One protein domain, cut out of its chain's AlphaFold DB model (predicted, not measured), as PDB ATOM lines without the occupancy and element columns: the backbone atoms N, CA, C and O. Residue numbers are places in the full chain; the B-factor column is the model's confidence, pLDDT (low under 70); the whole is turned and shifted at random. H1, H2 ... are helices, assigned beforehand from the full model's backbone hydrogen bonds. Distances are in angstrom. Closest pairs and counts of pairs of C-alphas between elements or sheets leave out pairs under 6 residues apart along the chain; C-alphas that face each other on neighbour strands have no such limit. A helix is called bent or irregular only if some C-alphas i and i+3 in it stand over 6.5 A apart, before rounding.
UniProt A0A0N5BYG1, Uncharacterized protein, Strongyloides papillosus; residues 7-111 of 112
ATOM      1  N   HIS A   7      49.336  30.434 -39.799       82.94
ATOM      2  CA  HIS A   7      48.778  31.676 -39.279       82.94
ATOM      3  C   HIS A   7      49.057  32.846 -40.228       82.94
ATOM      4  O   HIS A   7      48.121  33.501 -40.681       82.94
ATOM      5  N   ASP A   8      50.316  33.033 -40.619       82.75
ATOM      6  CA  ASP A   8      50.747  34.133 -41.491       82.75
ATOM      7  C   ASP A   8      50.082  34.058 -42.873       82.75
ATOM      8  O   ASP A   8      49.627  35.063 -43.427       82.75
ATOM      9  N   ARG A   9      49.914  32.837 -43.398       83.69
ATOM     10  CA  ARG A   9      49.169  32.595 -44.641       83.69
ATOM     11  C   ARG A   9      47.673  32.894 -44.506       83.69
ATOM     12  O   ARG A   9      47.001  33.212 -45.484       83.69
ATOM     13  N   PHE A  10      47.109  32.738 -43.311       85.44
ATOM     14  CA  PHE A  10      45.695  33.017 -43.096       85.44
ATOM     15  C   PHE A  10      45.423  34.524 -43.072       85.44
ATOM     16  O   PHE A  10      44.492  34.965 -43.740       85.44
ATOM     17  N   ILE A  11      46.234  35.300 -42.344       86.81
ATOM     18  CA  ILE A  11      46.011  36.743 -42.143       86.81
ATOM     19  C   ILE A  11      46.363  37.615 -43.359       86.81
ATOM     20  O   ILE A  11      45.818  38.708 -43.509       86.81
ATOM     21  N   SER A  12      47.237  37.129 -44.242       82.44
ATOM     22  CA  SER A  12      47.708  37.860 -45.428       82.44
ATOM     23  C   SER A  12      46.692  37.946 -46.573       82.44
ATOM     24  O   SER A  12      46.863  38.757 -47.477       82.44
ATOM     25  N   GLU A  13      45.613  37.161 -46.541       80.69
ATOM     26  CA  GLU A  13      44.649  37.052 -47.641       80.69
ATOM     27  C   GLU A  13      43.199  37.020 -47.128       80.69
ATOM     28  O   GLU A  13      42.948  36.453 -46.061       80.69
ATOM     29  N   PRO A  14      42.213  37.497 -47.914       81.19
ATOM     30  CA  PRO A  14      40.801  37.424 -47.553       81.19
ATOM     31  C   PRO A  14      40.323  36.009 -47.182       81.19
ATOM     32  O   PRO A  14      40.580  35.033 -47.891       81.19
ATOM     33  N   MET A  15      39.567  35.883 -46.086       85.94
ATOM     34  CA  MET A  15      39.085  34.583 -45.588       85.94
ATOM     35  C   MET A  15      37.739  34.108 -46.171       85.94
ATOM     36  O   MET A  15      37.257  33.040 -45.789       85.94
ATOM     37  N   THR A  16      37.117  34.877 -47.073       75.12
ATOM     38  CA  THR A  16      35.699  34.749 -47.477       75.12
ATOM     39  C   THR A  16      35.295  33.346 -47.948       75.12
ATOM     40  O   THR A  16      34.210  32.881 -47.604       75.12
ATOM     41  N   ALA A  17      36.169  32.635 -48.666       79.12
ATOM     42  CA  ALA A  17      35.900  31.289 -49.189       79.12
ATOM     43  C   ALA A  17      36.709  30.173 -48.498       79.12
ATOM     44  O   ALA A  17      36.642  29.011 -48.900       79.12
ATOM     45  N   LYS A  18      37.489  30.494 -47.458       91.12
ATOM     46  CA  LYS A  18      38.346  29.506 -46.792       91.12
ATOM     47  C   LYS A  18      37.502  28.573 -45.910       91.12
ATOM     48  O   LYS A  18      36.573  29.010 -45.227       91.12
ATOM     49  N   ASN A  19      37.810  27.275 -45.914       94.94
ATOM     50  CA  ASN A  19      37.142  26.290 -45.054       94.94
ATOM     51  C   ASN A  19      37.425  26.596 -43.572       94.94
ATOM     52  O   ASN A  19      38.514  27.045 -43.237       94.94
ATOM     53  N   VAL A  20      36.497  26.304 -42.657       96.19
ATOM     54  CA  VAL A  20      36.706  26.559 -41.218       96.19
ATOM     55  C   VAL A  20      37.970  25.878 -40.658       96.19
ATOM     56  O   VAL A  20      38.620  26.404 -39.761       96.19
ATOM     57  N   THR A  21      38.386  24.749 -41.239       96.44
ATOM     58  CA  THR A  21      39.617  24.025 -40.860       96.44
ATOM     59  C   THR A  21      40.919  24.732 -41.250       96.44
ATOM     60  O   THR A  21      42.001  24.359 -40.785       96.44
ATOM     61  N   THR A  22      40.868  25.768 -42.090       94.12
ATOM     62  CA  THR A  22      42.058  26.568 -42.408       94.12
ATOM     63  C   THR A  22      42.385  27.571 -41.307       94.12
ATOM     64  O   THR A  22      43.481  28.120 -41.317       94.12
ATOM     65  N   VAL A  23      41.477  27.802 -40.353       95.50
ATOM     66  CA  VAL A  23      41.705  28.712 -39.227       95.50
ATOM     67  C   VAL A  23      42.718  28.075 -38.256       95.50
ATOM     68  O   VAL A  23      42.618  26.882 -37.935       95.50
ATOM     69  N   PRO A  24      43.750  28.808 -37.804       95.75
ATOM     70  CA  PRO A  24      44.618  28.380 -36.708       95.75
ATOM     71  C   PRO A  24      43.815  27.953 -35.466       95.75
ATOM     72  O   PRO A  24      42.802  28.555 -35.134       95.75
ATOM     73  N   GLY A  25      44.227  26.864 -34.811       95.19
ATOM     74  CA  GLY A  25      43.470  26.252 -33.705       95.19
ATOM     75  C   GLY A  25      42.296  25.356 -34.136       95.19
ATOM     76  O   GLY A  25      41.825  24.528 -33.357       95.19
ATOM     77  N   ILE A  26      41.850  25.421 -35.396       96.81
ATOM     78  CA  ILE A  26      40.762  24.576 -35.908       96.81
ATOM     79  C   ILE A  26      41.327  23.466 -36.801       96.81
ATOM     80  O   ILE A  26      41.448  23.598 -38.016       96.81
ATOM     81  N   ALA A  27      41.698  22.342 -36.191       92.38
ATOM     82  CA  ALA A  27      42.050  21.116 -36.913       92.38
ATOM     83  C   ALA A  27      40.795  20.316 -37.324       92.38
ATOM     84  O   ALA A  27      39.677  20.667 -36.951       92.38
ATOM     85  N   LYS A  28      40.969  19.204 -38.055       94.50
ATOM     86  CA  LYS A  28      39.871  18.377 -38.604       94.50
ATOM     87  C   LYS A  28      38.802  17.998 -37.566       94.50
ATOM     88  O   LYS A  28      37.617  18.069 -37.873       94.50
ATOM     89  N   ALA A  29      39.204  17.647 -36.342       95.12
ATOM     90  CA  ALA A  29      38.275  17.280 -35.269       95.12
ATOM     91  C   ALA A  29      37.387  18.460 -34.828       95.12
ATOM     92  O   ALA A  29      36.163  18.348 -34.851       95.12
ATOM     93  N   ASN A  30      37.989  19.609 -34.500       96.56
ATOM     94  CA  ASN A  30      37.245  20.819 -34.124       96.56
ATOM     95  C   ASN A  30      36.441  21.380 -35.307       96.56
ATOM     96  O   ASN A  30      35.316  21.836 -35.129       96.56
ATOM     97  N   GLY A  31      36.969  21.270 -36.528       96.69
ATOM     98  CA  GLY A  31      36.255  21.634 -37.746       96.69
ATOM     99  C   GLY A  31      34.993  20.804 -37.960       96.69
ATOM    100  O   GLY A  31      33.967  21.371 -38.313       96.69
ATOM    101  N   LYS A  32      35.026  19.493 -37.676       96.94
ATOM    102  CA  LYS A  32      33.832  18.636 -37.757       96.94
ATOM    103  C   LYS A  32      32.751  19.083 -36.769       96.94
ATOM    104  O   LYS A  32      31.596  19.172 -37.162       96.94
ATOM    105  N   LYS A  33      33.125  19.421 -35.526       95.94
ATOM    106  CA  LYS A  33      32.185  19.950 -34.516       95.94
ATOM    107  C   LYS A  33      31.495  21.222 -35.018       95.94
ATOM    108  O   LYS A  33      30.273  21.293 -35.039       95.94
ATOM    109  N   LEU A  34      32.282  22.182 -35.508       96.94
ATOM    110  CA  LEU A  34      31.777  23.443 -36.059       96.94
ATOM    111  C   LEU A  34      30.876  23.229 -37.283       96.94
ATOM    112  O   LEU A  34      29.800  23.816 -37.372       96.94
ATOM    113  N   GLN A  35      31.273  22.344 -38.199       96.56
ATOM    114  CA  GLN A  35      30.497  22.012 -39.396       96.56
ATOM    115  C   GLN A  35      29.159  21.349 -39.059       96.56
ATOM    116  O   GLN A  35      28.155  21.676 -39.693       96.56
ATOM    117  N   SER A  36      29.125  20.468 -38.055       95.88
ATOM    118  CA  SER A  36      27.884  19.885 -37.532       95.88
ATOM    119  C   SER A  36      26.948  20.942 -36.938       95.88
ATOM    120  O   SER A  36      25.736  20.780 -37.015       95.88
ATOM    121  N   SER A  37      27.486  22.053 -36.427       93.88
ATOM    122  CA  SER A  37      26.722  23.227 -35.981       93.88
ATOM    123  C   SER A  37      26.436  24.247 -37.098       93.88
ATOM    124  O   SER A  37      26.015  25.365 -36.816       93.88
ATOM    125  N   GLY A  38      26.680  23.901 -38.367       95.19
ATOM    126  CA  GLY A  38      26.406  24.763 -39.525       95.19
ATOM    127  C   GLY A  38      27.520  25.753 -39.891       95.19
ATOM    128  O   GLY A  38      27.382  26.489 -40.868       95.19
ATOM    129  N   ILE A  39      28.645  25.750 -39.172       96.12
ATOM    130  CA  ILE A  39      29.783  26.651 -39.395       96.12
ATOM    131  C   ILE A  39      30.804  25.946 -40.295       96.12
ATOM    132  O   ILE A  39      31.641  25.162 -39.848       96.12
ATOM    133  N   LYS A  40      30.720  26.206 -41.599       95.62
ATOM    134  CA  LYS A  40      31.503  25.525 -42.639       95.62
ATOM    135  C   LYS A  40      32.715  26.329 -43.100       95.62
ATOM    136  O   LYS A  40      33.729  25.736 -43.480       95.62
ATOM    137  N   THR A  41      32.632  27.658 -43.061       95.31
ATOM    138  CA  THR A  41      33.680  28.558 -43.562       95.31
ATOM    139  C   THR A  41      34.341  29.365 -42.449       95.31
ATOM    140  O   THR A  41      33.766  29.591 -41.382       95.31
ATOM    141  N   ALA A  42      35.566  29.823 -42.708       94.88
ATOM    142  CA  ALA A  42      36.305  30.706 -41.813       94.88
ATOM    143  C   ALA A  42      35.554  32.026 -41.575       94.88
ATOM    144  O   ALA A  42      35.469  32.484 -40.440       94.88
ATOM    145  N   HIS A  43      34.925  32.576 -42.621       91.31
ATOM    146  CA  HIS A  43      34.088  33.771 -42.520       91.31
ATOM    147  C   HIS A  43      32.918  33.591 -41.541       91.31
ATOM    148  O   HIS A  43      32.676  34.463 -40.713       91.31
ATOM    149  N   GLN A  44      32.217  32.452 -41.573       93.50
ATOM    150  CA  GLN A  44      31.118  32.188 -40.635       93.50
ATOM    151  C   GLN A  44      31.599  32.146 -39.180       93.50
ATOM    152  O   GLN A  44      30.945  32.704 -38.302       93.50
ATOM    153  N   LEU A  45      32.758  31.535 -38.922       95.88
ATOM    154  CA  LEU A  45      33.349  31.529 -37.584       95.88
ATOM    155  C   LEU A  45      33.801  32.938 -37.157       95.88
ATOM    156  O   LEU A  45      33.634  33.319 -36.000       95.88
ATOM    157  N   TYR A  46      34.303  33.735 -38.098       93.50
ATOM    158  CA  TYR A  46      34.676  35.126 -37.857       93.50
ATOM    159  C   TYR A  46      33.467  36.011 -37.522       93.50
ATOM    160  O   TYR A  46      33.553  36.838 -36.619       93.50
ATOM    161  N   LEU A  47      32.302  35.797 -38.146       91.38
ATOM    162  CA  LEU A  47      31.065  36.497 -37.770       91.38
ATOM    163  C   LEU A  47      30.683  36.258 -36.301       91.38
ATOM    164  O   LEU A  47      30.210  37.180 -35.638       91.38
ATOM    165  N   ILE A  48      30.936  35.059 -35.766       94.44
ATOM    166  CA  ILE A  48      30.716  34.760 -34.342       94.44
ATOM    167  C   ILE A  48      31.667  35.586 -33.467       94.44
ATOM    168  O   ILE A  48      31.222  36.168 -32.480       94.44
ATOM    169  N   TYR A  49      32.947  35.689 -33.845       94.69
ATOM    170  CA  TYR A  49      33.927  36.533 -33.149       94.69
ATOM    171  C   TYR A  49      33.521  38.015 -33.144       94.69
ATOM    172  O   TYR A  49      33.584  38.690 -32.114       94.69
ATOM    173  N   LEU A  50      33.031  38.518 -34.280       89.75
ATOM    174  CA  LEU A  50      32.527  39.887 -34.382       89.75
ATOM    175  C   LEU A  50      31.250  40.097 -33.553       89.75
ATOM    176  O   LEU A  50      31.094  41.156 -32.948       89.75
ATOM    177  N   GLY A  51      30.373  39.092 -33.475       89.31
ATOM    178  CA  GLY A  51      29.189  39.100 -32.609       89.31
ATOM    179  C   GLY A  51      29.535  39.220 -31.121       89.31
ATOM    180  O   GLY A  51      28.842  39.912 -30.382       89.31
ATOM    181  N   GLU A  52      30.673  38.660 -30.701       94.06
ATOM    182  CA  GLU A  52      31.244  38.862 -29.360       94.06
ATOM    183  C   GLU A  52      31.972  40.208 -29.205       94.06
ATOM    184  O   GLU A  52      32.724  40.419 -28.252       94.06
ATOM    185  N   LYS A  53      31.755  41.147 -30.134       90.00
ATOM    186  CA  LYS A  53      32.372  42.479 -30.162       90.00
ATOM    187  C   LYS A  53      33.901  42.420 -30.132       90.00
ATOM    188  O   LYS A  53      34.530  43.294 -29.542       90.00
ATOM    189  N   ARG A  54      34.489  41.389 -30.760       91.25
ATOM    190  CA  ARG A  54      35.945  41.153 -30.781       91.25
ATOM    191  C   ARG A  54      36.544  40.997 -29.376       91.25
ATOM    192  O   ARG A  54      37.700  41.323 -29.138       91.25
ATOM    193  N   ASN A  55      35.740  40.527 -28.423       94.19
ATOM    194  CA  ASN A  55      36.209  40.206 -27.086       94.19
ATOM    195  C   ASN A  55      36.739  38.768 -27.065       94.19
ATOM    196  O   ASN A  55      35.957  37.813 -27.058       94.19
ATOM    197  N   ASP A  56      38.063  38.626 -27.035       96.56
ATOM    198  CA  ASP A  56      38.741  37.327 -27.079       96.56
ATOM    199  C   ASP A  56      38.270  36.390 -25.960       96.56
ATOM    200  O   ASP A  56      37.952  35.234 -26.227       96.56
ATOM    201  N   ALA A  57      38.132  36.885 -24.727       97.50
ATOM    202  CA  ALA A  57      37.716  36.066 -23.588       97.50
ATOM    203  C   ALA A  57      36.292  35.509 -23.760       97.50
ATOM    204  O   ALA A  57      36.059  34.320 -23.534       97.50
ATOM    205  N   LYS A  58      35.343  36.342 -24.209       97.56
ATOM    206  CA  LYS A  58      33.964  35.907 -24.488       97.56
ATOM    207  C   LYS A  58      33.908  34.919 -25.643       97.56
ATOM    208  O   LYS A  58      33.201  33.918 -25.558       97.56
ATOM    209  N   PHE A  59      34.678  35.164 -26.699       97.81
ATOM    210  CA  PHE A  59      34.742  34.258 -27.838       97.81
ATOM    211  C   PHE A  59      35.352  32.901 -27.469       97.81
ATOM    212  O   PHE A  59      34.783  31.870 -27.815       97.81
ATOM    213  N   ILE A  60      36.453  32.882 -26.710       98.38
ATOM    214  CA  ILE A  60      37.078  31.650 -26.203       98.38
ATOM    215  C   ILE A  60      36.082  30.860 -25.351       98.38
ATOM    216  O   ILE A  60      35.897  29.662 -25.576       98.38
ATOM    217  N   LEU A  61      35.401  31.533 -24.417       97.81
ATOM    218  CA  LEU A  61      34.377  30.913 -23.578       97.81
ATOM    219  C   LEU A  61      33.247  30.316 -24.426       97.81
ATOM    220  O   LEU A  61      32.820  29.189 -24.188       97.81
ATOM    221  N   LYS A  62      32.803  31.037 -25.460       97.38
ATOM    222  CA  LYS A  62      31.775  30.569 -26.392       97.38
ATOM    223  C   LYS A  62      32.220  29.337 -27.176       97.38
ATOM    224  O   LYS A  62      31.454  28.381 -27.267       97.38
ATOM    225  N   LEU A  63      33.448  29.325 -27.700       97.56
ATOM    226  CA  LEU A  63      33.997  28.162 -28.403       97.56
ATOM    227  C   LEU A  63      34.076  26.928 -27.503       97.56
ATOM    228  O   LEU A  63      33.805  25.813 -27.953       97.56
ATOM    229  N   ASN A  64      34.411  27.138 -26.234       97.12
ATOM    230  CA  ASN A  64      34.480  26.071 -25.257       97.12
ATOM    231  C   ASN A  64      33.096  25.522 -24.895       97.12
ATOM    232  O   ASN A  64      32.861  24.329 -25.061       97.12
ATOM    233  N   ILE A  65      32.169  26.386 -24.476       96.69
ATOM    234  CA  ILE A  65      30.853  25.962 -23.980       96.69
ATOM    235  C   ILE A  65      29.954  25.457 -25.115       96.69
ATOM    236  O   ILE A  65      29.297  24.433 -24.961       96.69
ATOM    237  N   GLN A  66      29.907  26.151 -26.257       95.06
ATOM    238  CA  GLN A  66      28.935  25.838 -27.315       95.06
ATOM    239  C   GLN A  66      29.432  24.788 -28.306       95.06
ATOM    240  O   GLN A  66      28.630  24.032 -28.849       95.06
ATOM    241  N   PHE A  67      30.743  24.733 -28.554       95.56
ATOM    242  CA  PHE A  67      31.316  23.850 -29.577       95.56
ATOM    243  C   PHE A  67      32.311  22.834 -29.007       95.56
ATOM    244  O   PHE A  67      32.865  22.037 -29.767       95.56
ATOM    245  N   GLY A  68      32.553  22.836 -27.691       96.19
ATOM    246  CA  GLY A  68      33.442  21.877 -27.034       96.19
ATOM    247  C   GLY A  68      34.883  21.950 -27.541       96.19
ATOM    248  O   GLY A  68      35.536  20.909 -27.677       96.19
ATOM    249  N   ILE A  69      35.356  23.142 -27.912       97.38
ATOM    250  CA  ILE A  69      36.742  23.383 -28.330       97.38
ATOM    251  C   ILE A  69      37.578  23.670 -27.079       97.38
ATOM    252  O   ILE A  69      37.194  24.472 -26.228       97.38
ATOM    253  N   ASP A  70      38.721  23.004 -26.933       97.44
ATOM    254  CA  ASP A  70      39.605  23.219 -25.789       97.44
ATOM    255  C   ASP A  70      40.219  24.627 -25.791       97.44
ATOM    256  O   ASP A  70      40.375  25.273 -26.831       97.44
ATOM    257  N   LYS A  71      40.591  25.090 -24.594       96.25
ATOM    258  CA  LYS A  71      41.084  26.450 -24.356       96.25
ATOM    259  C   LYS A  71      42.265  26.820 -25.258       96.25
ATOM    260  O   LYS A  71      42.239  27.886 -25.860       96.25
ATOM    261  N   LYS A  72      43.249  25.927 -25.415       97.38
ATOM    262  CA  LYS A  72      44.450  26.181 -26.227       97.38
ATOM    263  C   LYS A  72      44.086  26.447 -27.689       97.38
ATOM    264  O   LYS A  72      44.540  27.422 -28.282       97.38
ATOM    265  N   ASN A  73      43.248  25.595 -28.275       97.88
ATOM    266  CA  ASN A  73      42.798  25.767 -29.654       97.88
ATOM    267  C   ASN A  73      41.901  27.003 -29.833       97.88
ATOM    268  O   ASN A  73      42.007  27.700 -30.845       97.88
ATOM    269  N   ALA A  74      41.051  27.303 -28.849       98.00
ATOM    270  CA  ALA A  74      40.213  28.497 -28.854       98.00
ATOM    271  C   ALA A  74      41.043  29.793 -28.776       98.00
ATOM    272  O   ALA A  74      40.777  30.726 -29.532       98.00
ATOM    273  N   GLU A  75      42.081  29.836 -27.937       98.06
ATOM    274  CA  GLU A  75      43.023  30.961 -27.831       98.06
ATOM    275  C   GLU A  75      43.771  31.205 -29.144       98.06
ATOM    276  O   GLU A  75      43.866  32.344 -29.601       98.06
ATOM    277  N   MET A  76      44.246  30.143 -29.805       97.25
ATOM    278  CA  MET A  76      44.891  30.255 -31.120       97.25
ATOM    279  C   MET A  76      43.949  30.829 -32.185       97.25
ATOM    280  O   MET A  76      44.368  31.643 -33.008       97.25
ATOM    281  N   CYS A  77      42.680  30.413 -32.168       96.88
ATOM    282  CA  CYS A  77      41.652  30.912 -33.076       96.88
ATOM    283  C   CYS A  77      41.343  32.397 -32.811       96.88
ATOM    284  O   CYS A  77      41.354  33.203 -33.742       96.88
ATOM    285  N   ALA A  78      41.144  32.772 -31.542       96.69
ATOM    286  CA  ALA A  78      40.886  34.152 -31.129       96.69
ATOM    287  C   ALA A  78      42.033  35.086 -31.535       96.69
ATOM    288  O   ALA A  78      41.805  36.101 -32.194       96.69
ATOM    289  N   ARG A  79      43.277  34.684 -31.241       95.50
ATOM    290  CA  ARG A  79      44.480  35.415 -31.647       95.50
ATOM    291  C   ARG A  79      44.523  35.625 -33.159       95.50
ATOM    292  O   ARG A  79      44.722  36.750 -33.607       95.50
ATOM    293  N   CYS A  80      44.267  34.574 -33.939       94.56
ATOM    294  CA  CYS A  80      44.251  34.677 -35.395       94.56
ATOM    295  C   CYS A  80      43.239  35.711 -35.904       94.56
ATOM    296  O   CYS A  80      43.547  36.464 -36.826       94.56
ATOM    297  N   PHE A  81      42.038  35.767 -35.329       94.56
ATOM    298  CA  PHE A  81      41.017  36.724 -35.753       94.56
ATOM    299  C   PHE A  81      41.275  38.153 -35.279       94.56
ATOM    300  O   PHE A  81      40.998  39.092 -36.029       94.56
ATOM    301  N   SER A  82      41.840  38.320 -34.085       91.75
ATOM    302  CA  SER A  82      42.304  39.615 -33.580       91.75
ATOM    303  C   SER A  82      43.414  40.193 -34.470       91.75
ATOM    304  O   SER A  82      43.402  41.376 -34.818       91.75
ATOM    305  N   GLU A  83      44.338  39.344 -34.931       90.31
ATOM    306  CA  GLU A  83      45.416  39.740 -35.842       90.31
ATOM    307  C   GLU A  83      44.934  39.942 -37.286       90.31
ATOM    308  O   GLU A  83      45.367  40.894 -37.932       90.31
ATOM    309  N   TYR A  84      43.977  39.139 -37.769       86.50
ATOM    310  CA  TYR A  84      43.319  39.353 -39.066       86.50
ATOM    311  C   TYR A  84      42.573  40.694 -39.117       86.50
ATOM    312  O   TYR A  84      42.520  41.348 -40.154       86.50
ATOM    313  N   TYR A  85      41.977  41.120 -38.003       72.12
ATOM    314  CA  TYR A  85      41.177  42.339 -37.953       72.12
ATOM    315  C   TYR A  85      41.994  43.589 -38.307       72.12
ATOM    316  O   TYR A  85      41.545  44.390 -39.118       72.12
ATOM    317  N   LYS A  86      43.211  43.734 -37.769       70.81
ATOM    318  CA  LYS A  86      44.034  44.950 -37.915       70.81
ATOM    319  C   LYS A  86      44.251  45.405 -39.375       70.81
ATOM    320  O   LYS A  86      44.044  46.586 -39.637       70.81
ATOM    321  N   PRO A  87      44.630  44.531 -40.328       67.31
ATOM    322  CA  PRO A  87      44.795  44.924 -41.730       67.31
ATOM    323  C   PRO A  87      43.484  45.012 -42.534       67.31
ATOM    324  O   PRO A  87      43.453  45.708 -43.545       67.31
ATOM    325  N   HIS A  88      42.403  44.340 -42.116       70.12
ATOM    326  CA  HIS A  88      41.161  44.204 -42.909       70.12
ATOM    327  C   HIS A  88      39.971  45.029 -42.370       70.12
ATOM    328  O   HIS A  88      38.856  44.955 -42.894       70.12
ATOM    329  N   ASP A  89      40.198  45.831 -41.328       67.06
ATOM    330  CA  ASP A  89      39.173  46.520 -40.536       67.06
ATOM    331  C   ASP A  89      38.317  47.528 -41.328       67.06
ATOM    332  O   ASP A  89      37.090  47.586 -41.185       67.06
ATOM    333  N   GLY A  90      38.948  48.319 -42.201       64.44
ATOM    334  CA  GLY A  90      38.321  49.509 -42.786       64.44
ATOM    335  C   GLY A  90      37.020  49.238 -43.551       64.44
ATOM    336  O   GLY A  90      36.101  50.059 -43.522       64.44
ATOM    337  N   PHE A  91      36.910  48.079 -44.205       63.19
ATOM    338  CA  PHE A  91      35.717  47.697 -44.961       63.19
ATOM    339  C   PHE A  91      34.674  46.986 -44.086       63.19
ATOM    340  O   PHE A  91      33.498  47.357 -44.090       63.19
ATOM    341  N   ILE A  92      35.103  46.007 -43.280       62.97
ATOM    342  CA  ILE A  92      34.201  45.168 -42.475       62.97
ATOM    343  C   ILE A  92      33.476  46.006 -41.418       62.97
ATOM    344  O   ILE A  92      32.257  45.896 -41.278       62.97
ATOM    345  N   THR A  93      34.175  46.918 -40.740       63.09
ATOM    346  CA  THR A  93      33.558  47.778 -39.719       63.09
ATOM    347  C   THR A  93      32.514  48.731 -40.307       63.09
ATOM    348  O   THR A  93      31.479  48.971 -39.681       63.09
ATOM    349  N   ARG A  94      32.709  49.233 -41.536       65.94
ATOM    350  CA  ARG A  94      31.719  50.092 -42.217       65.94
ATOM    351  C   ARG A  94      30.450  49.328 -42.589       65.94
ATOM    352  O   ARG A  94      29.348  49.844 -42.380       65.94
ATOM    353  N   VAL A  95      30.594  48.100 -43.089       68.06
ATOM    354  CA  VAL A  95      29.458  47.234 -43.433       68.06
ATOM    355  C   VAL A  95      28.701  46.822 -42.169       68.06
ATOM    356  O   VAL A  95      27.491  47.018 -42.099       68.06
ATOM    357  N   GLN A  96      29.395  46.360 -41.125       65.69
ATOM    358  CA  GLN A  96      28.758  45.958 -39.866       65.69
ATOM    359  C   GLN A  96      28.035  47.105 -39.164       65.69
ATOM    360  O   GLN A  96      26.917  46.919 -38.694       65.69
ATOM    361  N   LYS A  97      28.626  48.304 -39.125       70.06
ATOM    362  CA  LYS A  97      27.970  49.485 -38.546       70.06
ATOM    363  C   LYS A  97      26.720  49.888 -39.331       70.06
ATOM    364  O   LYS A  97      25.778  50.434 -38.763       70.06
ATOM    365  N   THR A  98      26.705  49.653 -40.638       74.12
ATOM    366  CA  THR A  98      25.540  49.934 -41.487       74.12
ATOM    367  C   THR A  98      24.447  48.887 -41.291       74.12
ATOM    368  O   THR A  98      23.305  49.264 -41.055       74.12
ATOM    369  N   ILE A  99      24.794  47.597 -41.272       75.94
ATOM    370  CA  ILE A  99      23.838  46.513 -40.996       75.94
ATOM    371  C   ILE A  99      23.269  46.626 -39.578       75.94
ATOM    372  O   ILE A  99      22.063  46.510 -39.411       75.94
ATOM    373  N   GLY A 100      24.100  46.905 -38.568       76.00
ATOM    374  CA  GLY A 100      23.643  47.104 -37.189       76.00
ATOM    375  C   GLY A 100      22.609  48.226 -37.086       76.00
ATOM    376  O   GLY A 100      21.521  48.001 -36.574       76.00
ATOM    377  N   ARG A 101      22.891  49.387 -37.697       79.19
ATOM    378  CA  ARG A 101      21.928  50.501 -37.771       79.19
ATOM    379  C   ARG A 101      20.623  50.117 -38.473       79.19
ATOM    380  O   ARG A 101      19.564  50.537 -38.028       79.19
ATOM    381  N   LEU A 102      20.689  49.329 -39.549       75.00
ATOM    382  CA  LEU A 102      19.499  48.855 -40.264       75.00
ATOM    383  C   LEU A 102      18.669  47.882 -39.419       75.00
ATOM    384  O   LEU A 102      17.451  48.007 -39.375       75.00
ATOM    385  N   VAL A 103      19.314  46.939 -38.730       81.50
ATOM    386  CA  VAL A 103      18.638  45.979 -37.842       81.50
ATOM    387  C   VAL A 103      18.002  46.692 -36.651       81.50
ATOM    388  O   VAL A 103      16.858  46.396 -36.317       81.50
ATOM    389  N   ASP A 104      18.706  47.645 -36.038       80.44
ATOM    390  CA  ASP A 104      18.171  48.443 -34.933       80.44
ATOM    391  C   ASP A 104      16.980  49.294 -35.399       80.44
ATOM    392  O   ASP A 104      15.926  49.269 -34.768       80.44
ATOM    393  N   SER A 105      17.096  49.955 -36.558       79.50
ATOM    394  CA  SER A 105      16.009  50.737 -37.160       79.50
ATOM    395  C   SER A 105      14.781  49.879 -37.488       79.50
ATOM    396  O   SER A 105      13.654  50.267 -37.186       79.50
ATOM    397  N   PHE A 106      14.982  48.681 -38.040       80.12
ATOM    398  CA  PHE A 106      13.901  47.737 -38.308       80.12
ATOM    399  C   PHE A 106      13.245  47.236 -37.014       80.12
ATOM    400  O   PHE A 106      12.023  47.133 -36.928       80.12
ATOM    401  N   ARG A 107      14.043  46.973 -35.972       81.19
ATOM    402  CA  ARG A 107      13.543  46.557 -34.657       81.19
ATOM    403  C   ARG A 107      12.713  47.645 -33.981       81.19
ATOM    404  O   ARG A 107      11.750  47.302 -33.305       81.19
ATOM    405  N   GLU A 108      13.071  48.918 -34.124       83.81
ATOM    406  CA  GLU A 108      12.256  50.027 -33.610       83.81
ATOM    407  C   GLU A 108      10.966  50.219 -34.410       83.81
ATOM    408  O   GLU A 108       9.915  50.439 -33.817       83.81
ATOM    409  N   SER A 109      11.008  50.024 -35.731       80.94
ATOM    410  CA  SER A 109       9.816  50.095 -36.587       80.94
ATOM    411  C   SER A 109       8.763  49.023 -36.276       80.94
ATOM    412  O   SER A 109       7.600  49.219 -36.609       80.94
ATOM    413  N   LEU A 110       9.153  47.899 -35.670       76.69
ATOM    414  CA  LEU A 110       8.261  46.798 -35.283       76.69
ATOM    415  C   LEU A 110       7.753  46.892 -33.832       76.69
ATOM    416  O   LEU A 110       7.084  45.974 -33.364       76.69
ATOM    417  N   ARG A 111       8.110  47.949 -33.089       73.19
ATOM    418  CA  ARG A 111       7.629  48.187 -31.712       73.19
ATOM    419  C   ARG A 111       6.352  49.038 -31.639       73.19
ATOM    420  O   ARG A 111       5.970  49.410 -30.531       73.19
TER     421      ARG A 111
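What this domain is: This is residues 7 to 111 of the 112 residues of an uncharacterized protein of Strongyloides papillosus (UniProt A0A0N5BYG1). The long last helix, H5, bends to about a right angle: its first arm, H5a, belongs to a small body with the short helices H3 and H4 crossed over it, while its second arm, H5b, leads away, and residues 97 to 111 stick out from that body as a free arm. H1 sits at the bend end of H5a, and H2 is close to H4. The printed part has 105 residues with five named helices, H1 to H5 in that order, and no named strand; the class is all helix. It is compact, with a radius of gyration of the C-alphas of 14.5 A, and spans 43 by 29 by 24 A, the free arm making the length.

Where its parts are: H5, residues 71 to 109, was assigned as one helix by its hydrogen bonds but is bent: C-alphas 87 and 90 are 8.0 A apart. Its arm H5a, residues 71 to 87, is 25.6 A long from C-alpha 71 at (41.084, 26.450, -24.356). Its arm H5b, residues 90 to 109, is 29.2 A long and ends with C-alpha 109 at (9.816, 50.095, -36.587). H4 is residues 56 to 67, 15.6 A; H3 is residues 42 to 51, 14.3 A; H2 is residues 28 to 36, 12.1 A. H1, residues 7 to 11, is 6.4 A long and begins with C-alpha 7 at (48.778, 31.676, -39.279).

How they stand to each other: H5 is the hub, touching three other helices. Its arms H5a and H5b are about perpendicular, at 79 degrees. H4 touches H5a at a steep tilt of 49 degrees, opposite ways; the closest C-alphas, of Ile 60 and Ala 74, are 5.2 A apart. H3 and H5a only just touch, with 3 pairs of C-alphas within 8 A, and are about perpendicular at 88 degrees; the closest C-alphas are those of Tyr 46 and Phe 81, 6.9 A. H3 and H4 only just touch, also with 3 pairs, at a steep tilt of 62 degrees, opposite ways; the closest C-alphas are those of Tyr 49 and Phe 59, 5.8 A. H1 touches H5a at residues 80 to 84 alone, the closest C-alphas being those of Ile 11 and Tyr 84, 4.9 A. H2 and H4 are close but not clearly touching, with the C-alphas of Lys 33 and Phe 67 6.4 A apart. H3 and H5b are near each other; H4 and H5b are apart. Every O i to N i+4 pair is within hydrogen-bond range in H1, H2, H3 and H4, against 11 of 13 in H5a and 15 of 16 in H5b.

The domain as a whole: The C-alphas of Asp 8 and Arg 111, the two farthest apart, are 46.4 A apart. The printed part has no cut. The link from H1 to H2, residues 12 to 27, is long; the others are tight. The mean pLDDT of the printed part is 88.1; residue 87 and residues 89 to 96 are under 70.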